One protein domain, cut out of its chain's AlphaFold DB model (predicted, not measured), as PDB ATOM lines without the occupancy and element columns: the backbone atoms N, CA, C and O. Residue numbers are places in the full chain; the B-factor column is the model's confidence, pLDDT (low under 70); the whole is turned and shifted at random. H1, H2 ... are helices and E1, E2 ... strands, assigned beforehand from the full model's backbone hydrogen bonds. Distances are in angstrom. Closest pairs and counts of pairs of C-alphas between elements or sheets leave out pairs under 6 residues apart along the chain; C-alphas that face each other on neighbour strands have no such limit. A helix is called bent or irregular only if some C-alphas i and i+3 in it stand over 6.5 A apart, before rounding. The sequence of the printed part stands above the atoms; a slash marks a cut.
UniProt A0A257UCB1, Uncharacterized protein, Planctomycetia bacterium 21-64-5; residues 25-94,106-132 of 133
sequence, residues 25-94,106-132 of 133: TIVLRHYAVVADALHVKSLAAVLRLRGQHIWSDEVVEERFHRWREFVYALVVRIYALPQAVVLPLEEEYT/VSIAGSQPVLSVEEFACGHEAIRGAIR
ATOM      1  N   THR A  25     -20.362  35.147 -27.628       91.56
ATOM      2  CA  THR A  25     -19.105  35.890 -27.458       91.56
ATOM      3  C   THR A  25     -19.067  36.688 -26.158       91.56
ATOM      4  O   THR A  25     -20.097  37.046 -25.585       91.56
ATOM      5  N   ILE A  26     -17.854  36.991 -25.697       91.25
ATOM      6  CA  ILE A  26     -17.589  37.969 -24.640       91.25
ATOM      7  C   ILE A  26     -16.706  39.084 -25.191       91.25
ATOM      8  O   ILE A  26     -15.825  38.844 -26.016       91.25
ATOM      9  N   VAL A  27     -16.931  40.315 -24.729       92.25
ATOM     10  CA  VAL A  27     -16.198  41.489 -25.217       92.25
ATOM     11  C   VAL A  27     -15.467  42.168 -24.068       92.25
ATOM     12  O   VAL A  27     -16.073  42.800 -23.199       92.25
ATOM     13  N   LEU A  28     -14.142  42.080 -24.095       93.38
ATOM     14  CA  LEU A  28     -13.247  42.713 -23.138       93.38
ATOM     15  C   LEU A  28     -12.843  44.093 -23.656       93.38
ATOM     16  O   LEU A  28     -12.245  44.226 -24.720       93.38
ATOM     17  N   ARG A  29     -13.170  45.140 -22.897       95.50
ATOM     18  CA  ARG A  29     -12.816  46.538 -23.229       95.50
ATOM     19  C   ARG A  29     -11.807  47.146 -22.262       95.50
ATOM     20  O   ARG A  29     -11.123  48.107 -22.595       95.50
ATOM     21  N   HIS A  30     -11.727  46.585 -21.063       97.19
ATOM     22  CA  HIS A  30     -10.883  47.067 -19.984       97.19
ATOM     23  C   HIS A  30     -10.265  45.881 -19.256       97.19
ATOM     24  O   HIS A  30     -10.827  44.785 -19.263       97.19
ATOM     25  N   TYR A  31      -9.153  46.126 -18.576       96.81
ATOM     26  CA  TYR A  31      -8.626  45.222 -17.562       96.81
ATOM     27  C   TYR A  31      -8.267  46.001 -16.299       96.81
ATOM     28  O   TYR A  31      -8.138  47.230 -16.307       96.81
ATOM     29  N   ALA A  32      -8.128  45.269 -15.201       97.12
ATOM     30  CA  ALA A  32      -7.800  45.810 -13.896       97.12
ATOM     31  C   ALA A  32      -6.495  45.193 -13.391       97.12
ATOM     32  O   ALA A  32      -6.277  43.992 -13.533       97.12
ATOM     33  N   VAL A  33      -5.661  46.006 -12.751       97.38
ATOM     34  CA  VAL A  33      -4.508  45.540 -11.974       97.38
ATOM     35  C   VAL A  33      -4.771  45.857 -10.512       97.38
ATOM     36  O   VAL A  33      -5.111  46.993 -10.181       97.38
ATOM     37  N   VAL A  34      -4.613  44.872  -9.630       97.56
ATOM     38  CA  VAL A  34      -4.681  45.108  -8.183       97.56
ATOM     39  C   VAL A  34      -3.476  45.953  -7.780       97.56
ATOM     40  O   VAL A  34      -2.336  45.521  -7.918       97.56
ATOM     41  N   ALA A  35      -3.739  47.168  -7.313       97.75
ATOM     42  CA  ALA A  35      -2.719  48.104  -6.857       97.75
ATOM     43  C   ALA A  35      -2.473  47.992  -5.348       97.75
ATOM     44  O   ALA A  35      -1.367  48.254  -4.886       97.75
ATOM     45  N   ASP A  36      -3.500  47.614  -4.581       97.50
ATOM     46  CA  ASP A  36      -3.410  47.448  -3.132       97.50
ATOM     47  C   ASP A  36      -4.494  46.487  -2.627       97.50
ATOM     48  O   ASP A  36      -5.576  46.377  -3.215       97.50
ATOM     49  N   ALA A  37      -4.216  45.816  -1.513       97.12
ATOM     50  CA  ALA A  37      -5.145  44.926  -0.830       97.12
ATOM     51  C   ALA A  37      -5.203  45.311   0.650       97.12
ATOM     52  O   ALA A  37      -4.345  44.948   1.456       97.12
ATOM     53  N   LEU A  38      -6.235  46.067   1.009       95.69
ATOM     54  CA  LEU A  38      -6.353  46.681   2.323       95.69
ATOM     55  C   LEU A  38      -7.120  45.760   3.267       95.69
ATOM     56  O   LEU A  38      -8.306  45.509   3.068       95.69
ATOM     57  N   HIS A  39      -6.453  45.272   4.310       95.00
ATOM     58  CA  HIS A  39      -7.084  44.460   5.347       95.00
ATOM     59  C   HIS A  39      -7.839  45.361   6.334       95.00
ATOM     60  O   HIS A  39      -7.228  46.031   7.166       95.00
ATOM     61  N   VAL A  40      -9.169  45.364   6.256       95.00
ATOM     62  CA  VAL A  40     -10.042  46.218   7.069       95.00
ATOM     63  C   VAL A  40     -10.742  45.370   8.127       95.00
ATOM     64  O   VAL A  40     -11.568  44.523   7.801       95.00
ATOM     65  N   LYS A  41     -10.415  45.607   9.400       94.50
ATOM     66  CA  LYS A  41     -10.915  44.838  10.560       94.50
ATOM     67  C   LYS A  41     -11.997  45.562  11.367       94.50
ATOM     68  O   LYS A  41     -12.320  45.153  12.473       94.50
ATOM     69  N   SER A  42     -12.512  46.670  10.843       94.44
ATOM     70  CA  SER A  42     -13.504  47.511  11.509       94.44
ATOM     71  C   SER A  42     -14.656  47.776  10.553       94.44
ATOM     72  O   SER A  42     -14.443  48.287   9.449       94.44
ATOM     73  N   LEU A  43     -15.875  47.444  10.983       94.81
ATOM     74  CA  LEU A  43     -17.076  47.702  10.194       94.81
ATOM     75  C   LEU A  43     -17.237  49.208   9.928       94.81
ATOM     76  O   LEU A  43     -17.484  49.638   8.803       94.81
ATOM     77  N   ALA A  44     -16.992  50.031  10.949       95.25
ATOM     78  CA  ALA A  44     -17.028  51.481  10.806       95.25
ATOM     79  C   ALA A  44     -16.000  51.983   9.776       95.25
ATOM     80  O   ALA A  44     -16.280  52.936   9.056       95.25
ATOM     81  N   ALA A  45     -14.825  51.350   9.680       94.81
ATOM     82  CA  ALA A  45     -13.815  51.712   8.690       94.81
ATOM     83  C   ALA A  45     -14.223  51.336   7.260       94.81
ATOM     84  O   ALA A  45     -14.043  52.151   6.357       94.81
ATOM     85  N   VAL A  46     -14.809  50.153   7.037       94.31
ATOM     86  CA  VAL A  46     -15.272  49.770   5.691       94.31
ATOM     87  C   VAL A  46     -16.471  50.614   5.246       94.31
ATOM     88  O   VAL A  46     -16.510  51.029   4.094       94.31
ATOM     89  N   LEU A  47     -17.389  50.978   6.147       95.19
ATOM     90  CA  LEU A  47     -18.532  51.843   5.817       95.19
ATOM     91  C   LEU A  47     -18.108  53.262   5.395       95.19
ATOM     92  O   LEU A  47     -18.806  53.912   4.615       95.19
ATOM     93  N   ARG A  48     -16.934  53.745   5.828       95.44
ATOM     94  CA  ARG A  48     -16.360  55.017   5.339       95.44
ATOM     95  C   ARG A  48     -15.884  54.954   3.885       95.44
ATOM     96  O   ARG A  48     -15.632  56.004   3.301       95.44
ATOM     97  N   LEU A  49     -15.802  53.765   3.283       93.69
ATOM     98  CA  LEU A  49     -15.537  53.590   1.851       93.69
ATOM     99  C   LEU A  49     -16.784  53.777   0.980       93.69
ATOM    100  O   LEU A  49     -16.700  53.617  -0.239       93.69
ATOM    101  N   ARG A  50     -17.930  54.157   1.560       90.88
ATOM    102  CA  ARG A  50     -19.129  54.510   0.797       90.88
ATOM    103  C   ARG A  50     -18.800  55.507  -0.318       90.88
ATOM    104  O   ARG A  50     -18.082  56.484  -0.119       90.88
ATOM    105  N   GLY A  51     -19.337  55.242  -1.506       89.19
ATOM    106  CA  GLY A  51     -19.067  56.022  -2.715       89.19
ATOM    107  C   GLY A  51     -17.789  55.614  -3.456       89.19
ATOM    108  O   GLY A  51     -17.656  55.954  -4.623       89.19
ATOM    109  N   GLN A  52     -16.890  54.837  -2.839       90.44
ATOM    110  CA  GLN A  52     -15.718  54.241  -3.504       90.44
ATOM    111  C   GLN A  52     -16.033  52.868  -4.131       90.44
ATOM    112  O   GLN A  52     -15.201  52.293  -4.827       90.44
ATOM    113  N   HIS A  53     -17.229  52.329  -3.880       91.44
ATOM    114  CA  HIS A  53     -17.741  51.076  -4.429       91.44
ATOM    115  C   HIS A  53     -19.247  51.175  -4.699       91.44
ATOM    116  O   HIS A  53     -19.926  52.063  -4.186       91.44
ATOM    117  N   ILE A  54     -19.783  50.215  -5.455       91.06
ATOM    118  CA  ILE A  54     -21.199  50.185  -5.859       91.06
ATOM    119  C   ILE A  54     -22.139  49.518  -4.839       91.06
ATOM    120  O   ILE A  54     -23.352  49.562  -5.007       91.06
ATOM    121  N   TRP A  55     -21.604  48.840  -3.818       92.25
ATOM    122  CA  TRP A  55     -22.415  48.103  -2.841       92.25
ATOM    123  C   TRP A  55     -23.155  49.019  -1.860       92.25
ATOM    124  O   TRP A  55     -22.629  50.067  -1.483       92.25
ATOM    125  N   SER A  56     -24.348  48.590  -1.432       94.06
ATOM    126  CA  SER A  56     -25.088  49.218  -0.333       94.06
ATOM    127  C   SER A  56     -24.454  48.892   1.021       94.06
ATOM    128  O   SER A  56     -23.650  47.959   1.125       94.06
ATOM    129  N   ASP A  57     -24.832  49.639   2.059       94.69
ATOM    130  CA  ASP A  57     -24.334  49.404   3.417       94.69
ATOM    131  C   ASP A  57     -24.700  47.994   3.905       94.69
ATOM    132  O   ASP A  57     -23.849  47.295   4.448       94.69
ATOM    133  N   GLU A  58     -25.913  47.514   3.609       95.75
ATOM    134  CA  GLU A  58     -26.376  46.180   4.010       95.75
ATOM    135  C   GLU A  58     -25.525  45.070   3.378       95.75
ATOM    136  O   GLU A  58     -25.197  44.084   4.035       95.75
ATOM    137  N   VAL A  59     -25.124  45.227   2.109       94.62
ATOM    138  CA  VAL A  59     -24.239  44.266   1.424       94.62
ATOM    139  C   VAL A  59     -22.830  44.293   2.019       94.62
ATOM    140  O   VAL A  59     -22.186  43.246   2.120       94.62
ATOM    141  N   VAL A  60     -22.333  45.470   2.406       94.75
ATOM    142  CA  VAL A  60     -21.023  45.617   3.054       94.75
ATOM    143  C   VAL A  60     -21.026  44.971   4.438       94.75
ATOM    144  O   VAL A  60     -20.122  44.188   4.734       94.75
ATOM    145  N   GLU A  61     -22.041  45.247   5.257       95.38
ATOM    146  CA  GLU A  61     -22.228  44.654   6.587       95.38
ATOM    147  C   GLU A  61     -22.326  43.133   6.509       95.38
ATOM    148  O   GLU A  61     -21.592  42.413   7.186       95.38
ATOM    149  N   GLU A  62     -23.174  42.629   5.613       95.25
ATOM    150  CA  GLU A  62     -23.339  41.200   5.385       95.25
ATOM    151  C   GLU A  62     -22.002  40.539   5.027       95.25
ATOM    152  O   GLU A  62     -21.632  39.528   5.621       95.25
ATOM    153  N   ARG A  63     -21.216  41.143   4.128       93.25
ATOM    154  CA  ARG A  63     -19.886  40.635   3.748       93.25
ATOM    155  C   ARG A  63     -18.880  40.673   4.879       93.25
ATOM    156  O   ARG A  63     -18.072  39.749   4.983       93.25
ATOM    157  N   PHE A  64     -18.929  41.713   5.702       95.12
ATOM    158  CA  PHE A  64     -18.077  41.846   6.873       95.12
ATOM    159  C   PHE A  64     -18.383  40.786   7.934       95.12
ATOM    160  O   PHE A  64     -17.481  40.389   8.657       95.12
ATOM    161  N   HIS A  65     -19.615  40.285   8.016       94.31
ATOM    162  CA  HIS A  65     -19.990  39.261   8.997       94.31
ATOM    163  C   HIS A  65     -20.037  37.831   8.433       94.31
ATOM    164  O   HIS A  65     -19.983  36.877   9.208       94.31
ATOM    165  N   ARG A  66     -20.094  37.647   7.104       88.69
ATOM    166  CA  ARG A  66     -20.307  36.338   6.451       88.69
ATOM    167  C   ARG A  66     -19.255  35.282   6.797       88.69
ATOM    168  O   ARG A  66     -19.594  34.107   6.912       88.69
ATOM    169  N   TRP A  67     -17.985  35.670   6.908       77.06
ATOM    170  CA  TRP A  67     -16.884  34.708   7.070       77.06
ATOM    171  C   TRP A  67     -16.045  34.964   8.316       77.06
ATOM    172  O   TRP A  67     -15.768  34.052   9.092       77.06
ATOM    173  N   ARG A  68     -15.581  36.202   8.471       79.12
ATOM    174  CA  ARG A  68     -14.709  36.686   9.543       79.12
ATOM    175  C   ARG A  68     -15.022  38.158   9.734       79.12
ATOM    176  O   ARG A  68     -15.350  38.785   8.741       79.12
ATOM    177  N   GLU A  69     -14.829  38.703  10.934       91.31
ATOM    178  CA  GLU A  69     -15.005  40.139  11.230       91.31
ATOM    179  C   GLU A  69     -13.889  41.017  10.623       91.31
ATOM    180  O   GLU A  69     -13.228  41.807  11.296       91.31
ATOM    181  N   PHE A  70     -13.612  40.817   9.337       93.88
ATOM    182  CA  PHE A  70     -12.763  41.648   8.505       93.88
ATOM    183  C   PHE A  70     -13.061  41.391   7.027       93.88
ATOM    184  O   PHE A  70     -13.486  40.307   6.628       93.88
ATOM    185  N   VAL A  71     -12.718  42.364   6.190       94.94
ATOM    186  CA  VAL A  71     -12.716  42.220   4.731       94.94
ATOM    187  C   VAL A  71     -11.391  42.690   4.144       94.94
ATOM    188  O   VAL A  71     -10.634  43.423   4.782       94.94
ATOM    189  N   TYR A  72     -11.121  42.283   2.906       94.81
ATOM    190  CA  TYR A  72     -10.112  42.934   2.079       94.81
ATOM    191  C   TYR A  72     -10.802  43.891   1.108       94.81
ATOM    192  O   TYR A  72     -11.631  43.465   0.306       94.81
ATOM    193  N   ALA A  73     -10.444  45.173   1.166       94.69
ATOM    194  CA  ALA A  73     -10.811  46.148   0.147       94.69
ATOM    195  C   ALA A  73      -9.694  46.198  -0.903       94.69
ATOM    196  O   ALA A  73      -8.571  46.616  -0.612       94.69
ATOM    197  N   LEU A  74      -9.990  45.729  -2.115       96.69
ATOM    198  CA  LEU A  74      -9.043  45.766  -3.226       96.69
ATOM    199  C   LEU A  74      -9.122  47.124  -3.921       96.69
ATOM    200  O   LEU A  74     -10.184  47.518  -4.400       96.69
ATOM    201  N   VAL A  75      -7.988  47.815  -4.006       97.25
ATOM    202  CA  VAL A  75      -7.850  49.015  -4.834       97.25
ATOM    203  C   VAL A  75      -7.291  48.577  -6.174       97.25
ATOM    204  O   VAL A  75      -6.226  47.960  -6.241       97.25
ATOM    205  N   VAL A  76      -8.010  48.883  -7.251       97.56
ATOM    206  CA  VAL A  76      -7.651  48.444  -8.601       97.56
ATOM    207  C   VAL A  76      -7.385  49.625  -9.522       97.56
ATOM    208  O   VAL A  76      -8.094  50.630  -9.509       97.56
ATOM    209  N   ARG A  77      -6.363  49.485 -10.361       97.81
ATOM    210  CA  ARG A  77      -6.045  50.400 -11.451       97.81
ATOM    211  C   ARG A  77      -6.662  49.864 -12.738       97.81
ATOM    212  O   ARG A  77      -6.286  48.785 -13.188       97.81
ATOM    213  N   ILE A  78      -7.604  50.609 -13.310       97.88
ATOM    214  CA  ILE A  78      -8.295  50.216 -14.544       97.88
ATOM    215  C   ILE A  78      -7.597  50.815 -15.763       97.88
ATOM    216  O   ILE A  78      -7.258  52.003 -15.777       97.88
ATOM    217  N   TYR A  79      -7.451  49.998 -16.800       98.00
ATOM    218  CA  TYR A  79      -6.902  50.372 -18.094       98.00
ATOM    219  C   TYR A  79      -7.906  50.049 -19.198       98.00
ATOM    220  O   TYR A  79      -8.490  48.966 -19.215       98.00
ATOM    221  N   ALA A  80      -8.090  50.982 -20.128       97.50
ATOM    222  CA  ALA A  80      -8.809  50.752 -21.370       97.50
ATOM    223  C   ALA A  80      -7.879  50.072 -22.381       97.50
ATOM    224  O   ALA A  80      -6.736  50.499 -22.583       97.50
ATOM    225  N   LEU A  81      -8.367  49.008 -23.013       96.69
ATOM    226  CA  LEU A  81      -7.678  48.377 -24.133       96.69
ATOM    227  C   LEU A  81      -7.742  49.310 -25.355       96.69
ATOM    228  O   LEU A  81      -8.746  50.002 -25.533       96.69
ATOM    229  N   PRO A  82      -6.701  49.345 -26.211       95.75
ATOM    230  CA  PRO A  82      -6.722  50.185 -27.411       95.75
ATOM    231  C   PRO A  82      -7.849  49.788 -28.377       95.75
ATOM    232  O   PRO A  82      -8.349  50.626 -29.123       95.75
ATOM    233  N   GLN A  83      -8.249  48.514 -28.354       93.75
ATOM    234  CA  GLN A  83      -9.389  47.964 -29.078       93.75
ATOM    235  C   GLN A  83     -10.084  46.914 -28.211       93.75
ATOM    236  O   GLN A  83      -9.448  46.267 -27.377       93.75
ATOM    237  N   ALA A  84     -11.392  46.747 -28.410       93.31
ATOM    238  CA  ALA A  84     -12.139  45.691 -27.744       93.31
ATOM    239  C   ALA A  84     -11.677  44.317 -28.249       93.31
ATOM    240  O   ALA A  84     -11.539  44.115 -29.455       93.31
ATOM    241  N   VAL A  85     -11.468  43.378 -27.331       93.25
ATOM    242  CA  VAL A  85     -11.128  41.992 -27.657       93.25
ATOM    243  C   VAL A  85     -12.375  41.137 -27.534       93.25
ATOM    244  O   VAL A  85     -13.021  41.124 -26.489       93.25
ATOM    245  N   VAL A  86     -12.709  40.446 -28.618       92.75
ATOM    246  CA  VAL A  86     -13.841  39.523 -28.684       92.75
ATOM    247  C   VAL A  86     -13.302  38.110 -28.525       92.75
ATOM    248  O   VAL A  86     -12.415  37.710 -29.275       92.75
ATOM    249  N   LEU A  87     -13.821  37.378 -27.546       91.62
ATOM    250  CA  LEU A  87     -13.475  35.982 -27.294       91.62
ATOM    251  C   LEU A  87     -14.724  35.108 -27.465       91.62
ATOM    252  O   LEU A  87     -15.831  35.589 -27.192       91.62
ATOM    253  N   PRO A  88     -14.577  33.839 -27.878       91.62
ATOM    254  CA  PRO A  88     -15.680  32.890 -27.814       91.62
ATOM    255  C   PRO A  88     -16.137  32.711 -26.359       91.62
ATOM    256  O   PRO A  88     -15.331  32.716 -25.426       91.62
ATOM    257  N   LEU A  89     -17.446  32.575 -26.153       90.69
ATOM    258  CA  LEU A  89     -18.010  32.208 -24.861       90.69
ATOM    259  C   LEU A  89     -17.806  30.704 -24.649       90.69
ATOM    260  O   LEU A  89     -18.652  29.894 -25.023       90.69
ATOM    261  N   GLU A  90     -16.677  30.345 -24.051       89.75
ATOM    262  CA  GLU A  90     -16.389  28.968 -23.652       89.75
ATOM    263  C   GLU A  90     -17.277  28.536 -22.476       89.75
ATOM    264  O   GLU A  90     -17.612  29.346 -21.606       89.75
ATOM    265  N   GLU A  91     -17.604  27.242 -22.388       88.50
ATOM    266  CA  GLU A  91     -18.349  26.684 -21.244       88.50
ATOM    267  C   GLU A  91     -17.662  27.009 -19.913       88.50
ATOM    268  O   GLU A  91     -18.317  27.241 -18.895       88.50
ATOM    269  N   GLU A  92     -16.329  27.090 -19.937       87.31
ATOM    270  CA  GLU A  92     -15.513  27.457 -18.793       87.31
ATOM    271  C   GLU A  92     -15.860  28.844 -18.239       87.31
ATOM    272  O   GLU A  92     -15.774  29.025 -17.029       87.31
ATOM    273  N   TYR A  93     -16.308  29.789 -19.067       88.25
ATOM    274  CA  TYR A  93     -16.678  31.147 -18.644       88.25
ATOM    275  C   TYR A  93     -18.085  31.242 -18.070       88.25
ATOM    276  O   TYR A  93     -18.489  32.301 -17.590       88.25
ATOM    277  N   THR A  94     -18.843  30.150 -18.120       84.88
ATOM    278  CA  THR A  94     -20.216  30.104 -17.630       84.88
ATOM    279  C   THR A  94     -20.290  29.573 -16.195       84.88
ATOM    280  O   THR A  94     -19.387  28.901 -15.688       84.88
ATOM    281  N   VAL A 106      -4.445  37.898 -24.173       92.44
ATOM    282  CA  VAL A 106      -4.954  39.224 -24.519       92.44
ATOM    283  C   VAL A 106      -3.819  40.227 -24.382       92.44
ATOM    284  O   VAL A 106      -3.320  40.477 -23.286       92.44
ATOM    285  N   SER A 107      -3.405  40.822 -25.502       93.88
ATOM    286  CA  SER A 107      -2.376  41.862 -25.480       93.88
ATOM    287  C   SER A 107      -2.891  43.126 -24.793       93.88
ATOM    288  O   SER A 107      -3.929  43.674 -25.161       93.88
ATOM    289  N   ILE A 108      -2.117  43.619 -23.827       95.88
ATOM    290  CA  ILE A 108      -2.360  44.881 -23.109       95.88
ATOM    291  C   ILE A 108      -1.482  46.033 -23.626       95.88
ATOM    292  O   ILE A 108      -1.410  47.105 -23.022       95.88
ATOM    293  N   ALA A 109      -0.754  45.816 -24.724       96.75
ATOM    294  CA  ALA A 109       0.129  46.825 -25.294       96.75
ATOM    295  C   ALA A 109      -0.679  48.027 -25.805       96.75
ATOM    296  O   ALA A 109      -1.687  47.871 -26.488       96.75
ATOM    297  N   GLY A 110      -0.226  49.242 -25.484       96.62
ATOM    298  CA  GLY A 110      -0.894  50.482 -25.892       96.62
ATOM    299  C   GLY A 110      -2.121  50.863 -25.056       96.62
ATOM    300  O   GLY A 110      -2.712  51.914 -25.308       96.62
ATOM    301  N   SER A 111      -2.487  50.065 -24.048       97.62
ATOM    302  CA  SER A 111      -3.575  50.391 -23.127       97.62
ATOM    303  C   SER A 111      -3.331  51.683 -22.362       97.62
ATOM    304  O   SER A 111      -2.208  51.989 -21.963       97.62
ATOM    305  N   GLN A 112      -4.412  52.424 -22.128       97.69
ATOM    306  CA  GLN A 112      -4.372  53.713 -21.445       97.69
ATOM    307  C   GLN A 112      -5.079  53.621 -20.097       97.69
ATOM    308  O   GLN A 112      -6.137  52.992 -20.005       97.69
ATOM    309  N   PRO A 113      -4.530  54.223 -19.032       97.44
ATOM    310  CA  PRO A 113      -5.206  54.233 -17.748       97.44
ATOM    311  C   PRO A 113      -6.490  55.071 -17.825       97.44
ATOM    312  O   PRO A 113      -6.510  56.135 -18.440       97.44
ATOM    313  N   VAL A 114      -7.565  54.602 -17.183       96.81
ATOM    314  CA  VAL A 114      -8.873  55.292 -17.217       96.81
ATOM    315  C   VAL A 114      -8.856  56.599 -16.422       96.81
ATOM    316  O   VAL A 114      -9.502  57.568 -16.811       96.81
ATOM    317  N   LEU A 115      -8.120  56.623 -15.311       95.81
ATOM    318  CA  LEU A 115      -7.836  57.844 -14.553       95.81
ATOM    319  C   LEU A 115      -6.387  58.255 -14.810       95.81
ATOM    320  O   LEU A 115      -5.537  57.387 -15.004       95.81
ATOM    321  N   SER A 116      -6.054  59.538 -14.725       96.50
ATOM    322  CA  SER A 116      -4.651  59.977 -14.685       96.50
ATOM    323  C   SER A 116      -3.899  59.361 -13.494       96.50
ATOM    324  O   SER A 116      -4.493  58.733 -12.606       96.50
ATOM    325  N   VAL A 117      -2.569  59.466 -13.497       95.81
ATOM    326  CA  VAL A 117      -1.741  58.973 -12.383       95.81
ATOM    327  C   VAL A 117      -2.087  59.737 -11.104       95.81
ATOM    328  O   VAL A 117      -2.226  59.137 -10.041       95.81
ATOM    329  N   GLU A 118      -2.309  61.041 -11.230       97.00
ATOM    330  CA  GLU A 118      -2.599  61.967 -10.143       97.00
ATOM    331  C   GLU A 118      -3.986  61.719  -9.543       97.00
ATOM    332  O   GLU A 118      -4.121  61.631  -8.323       97.00
ATOM    333  N   GLU A 119      -5.014  61.549 -10.380       96.12
ATOM    334  CA  GLU A 119      -6.374  61.229  -9.919       96.12
ATOM    335  C   GLU A 119      -6.409  59.896  -9.172       96.12
ATOM    336  O   GLU A 119      -7.037  59.785  -8.119       96.12
ATOM    337  N   PHE A 120      -5.700  58.890  -9.689       96.75
ATOM    338  CA  PHE A 120      -5.624  57.594  -9.032       96.75
ATOM    339  C   PHE A 120      -4.869  57.653  -7.713       96.75
ATOM    340  O   PHE A 120      -5.368  57.123  -6.725       96.75
ATOM    341  N   ALA A 121      -3.713  58.319  -7.667       96.69
ATOM    342  CA  ALA A 121      -2.960  58.488  -6.430       96.69
ATOM    343  C   ALA A 121      -3.789  59.228  -5.367       96.69
ATOM    344  O   ALA A 121      -3.838  58.806  -4.214       96.69
ATOM    345  N   CYS A 122      -4.506  60.283  -5.764       96.12
ATOM    346  CA  CYS A 122      -5.407  61.022  -4.883       96.12
ATOM    347  C   CYS A 122      -6.536  60.132  -4.334       96.12
ATOM    348  O   CYS A 122      -6.765  60.101  -3.124       96.12
ATOM    349  N   GLY A 123      -7.211  59.366  -5.198       94.44
ATOM    350  CA  GLY A 123      -8.267  58.435  -4.789       94.44
ATOM    351  C   GLY A 123      -7.751  57.296  -3.903       94.44
ATOM    352  O   GLY A 123      -8.370  56.965  -2.894       94.44
ATOM    353  N   HIS A 124      -6.588  56.734  -4.232       96.19
ATOM    354  CA  HIS A 124      -5.946  55.673  -3.453       96.19
ATOM    355  C   HIS A 124      -5.574  56.154  -2.048       96.19
ATOM    356  O   HIS A 124      -5.911  55.485  -1.070       96.19
ATOM    357  N   GLU A 125      -4.970  57.335  -1.919       95.88
ATOM    358  CA  GLU A 125      -4.676  57.921  -0.607       95.88
ATOM    359  C   GLU A 125      -5.948  58.291   0.162       95.88
ATOM    360  O   GLU A 125      -6.001  58.083   1.373       95.88
ATOM    361  N   ALA A 126      -7.007  58.752  -0.511       93.75
ATOM    362  CA  ALA A 126      -8.296  58.990   0.136       93.75
ATOM    363  C   ALA A 126      -8.900  57.695   0.709       93.75
ATOM    364  O   ALA A 126      -9.360  57.692   1.851       93.75
ATOM    365  N   ILE A 127      -8.841  56.581  -0.032       95.31
ATOM    366  CA  ILE A 127      -9.276  55.255   0.438       95.31
ATOM    367  C   ILE A 127      -8.433  54.809   1.638       95.31
ATOM    368  O   ILE A 127      -8.982  54.405   2.664       95.31
ATOM    369  N   ARG A 128      -7.099  54.916   1.546       94.88
ATOM    370  CA  ARG A 128      -6.186  54.558   2.644       94.88
ATOM    371  C   ARG A 128      -6.430  55.420   3.880       94.88
ATOM    372  O   ARG A 128      -6.418  54.896   4.987       94.88
ATOM    373  N   GLY A 129      -6.659  56.716   3.701       94.31
ATOM    374  CA  GLY A 129      -6.991  57.651   4.772       94.31
ATOM    375  C   GLY A 129      -8.334  57.335   5.424       94.31
ATOM    376  O   GLY A 129      -8.427  57.358   6.645       94.31
ATOM    377  N   ALA A 130      -9.347  56.963   4.639       92.06
ATOM    378  CA  ALA A 130     -10.668  56.619   5.153       92.06
ATOM    379  C   ALA A 130     -10.640  55.400   6.086       92.06
ATOM    380  O   ALA A 130     -11.396  55.364   7.051       92.06
ATOM    381  N   ILE A 131      -9.768  54.418   5.846       92.62
ATOM    382  CA  ILE A 131      -9.698  53.206   6.683       92.62
ATOM    383  C   ILE A 131      -8.720  53.305   7.857       92.62
ATOM    384  O   ILE A 131      -8.718  52.412   8.703       92.62
ATOM    385  N   ARG A 132      -7.884  54.348   7.910       85.44
ATOM    386  CA  ARG A 132      -7.014  54.605   9.063       85.44
ATOM    387  C   ARG A 132      -7.862  55.152  10.215       85.44
ATOM    388  O   ARG A 132      -8.805  55.910   9.989       85.44
TER     389      ARG A 132
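AT A GLANCE: This is residues 25 to 94 and 106 to 132 of the 133 residues of an uncharacterized protein of Planctomycetia bacterium 21-64-5 (UniProt A0A257UCB1). A long two-stranded ribbon, E1 beside E2, is sharply bent toward one end; the longest helix, H3, lies over part of it, and the small helices H1 and H2 sit by the end where E1 ends and E2 begins. The 97 printed residues have two named strands and three named helices, in the order E1, H1, H2, E2, H3; the sheet is antiparallel and the class is mixed, helices and strands. The whole is loose, with a radius of gyration of the C-alphas of 16.4 A, and flat, spanning 41 by 37 by 18 A.

IN THESE COORDINATES: E1, residues 25 to 40, is 37.2 A long and begins at C-alpha 25, (-19.105, 35.890, -27.458). E2, residues 71 to 88, is 34.0 A long. H3, residues 117 to 131, is 21.4 A long and ends at C-alpha 131, (-9.698, 53.206, 6.683). H2 is residues 57 to 66, 14.0 A, and H1 residues 43 to 47, 6.2 A.

HOW THE PARTS SIT: E1 and E2 are antiparallel neighbours at 163 degrees, with N 33 and O 77 2.9 A apart and N 87 and O 26 2.9 A apart, within hydrogen-bond range. E1 bends by 69 degrees at residue 35, E2 by 106 degrees at residue 82. Residues 79 to 80 of E2 pair antiparallel with residues 112 to 113. The closest C-alphas of E2 and H3, Val 75 and His 124, are 7.1 A apart. H3 only just touches H1, with residues 130 to 131 alone and 3 pairs of C-alphas within 8 A; the closest, Ala 45 and Ile 131, are 4.8 A apart. H1 touches H2, closest at the C-alphas of Leu 47 and Asp 57, 6.7 A. H2 and H3 are apart. In H1, H2 and H3 every O i to N i+4 pair is within hydrogen-bond range.

THE WHOLE: The farthest C-alphas, Pro 88 and Arg 132, are 43.7 A apart. Residues 95 to 105 are not printed, and C-alphas 94 and 106 are 19.1 A apart across this cut, in the link from E2 to H3. Of the links printed whole, none is long. No printed residue has pLDDT under 70.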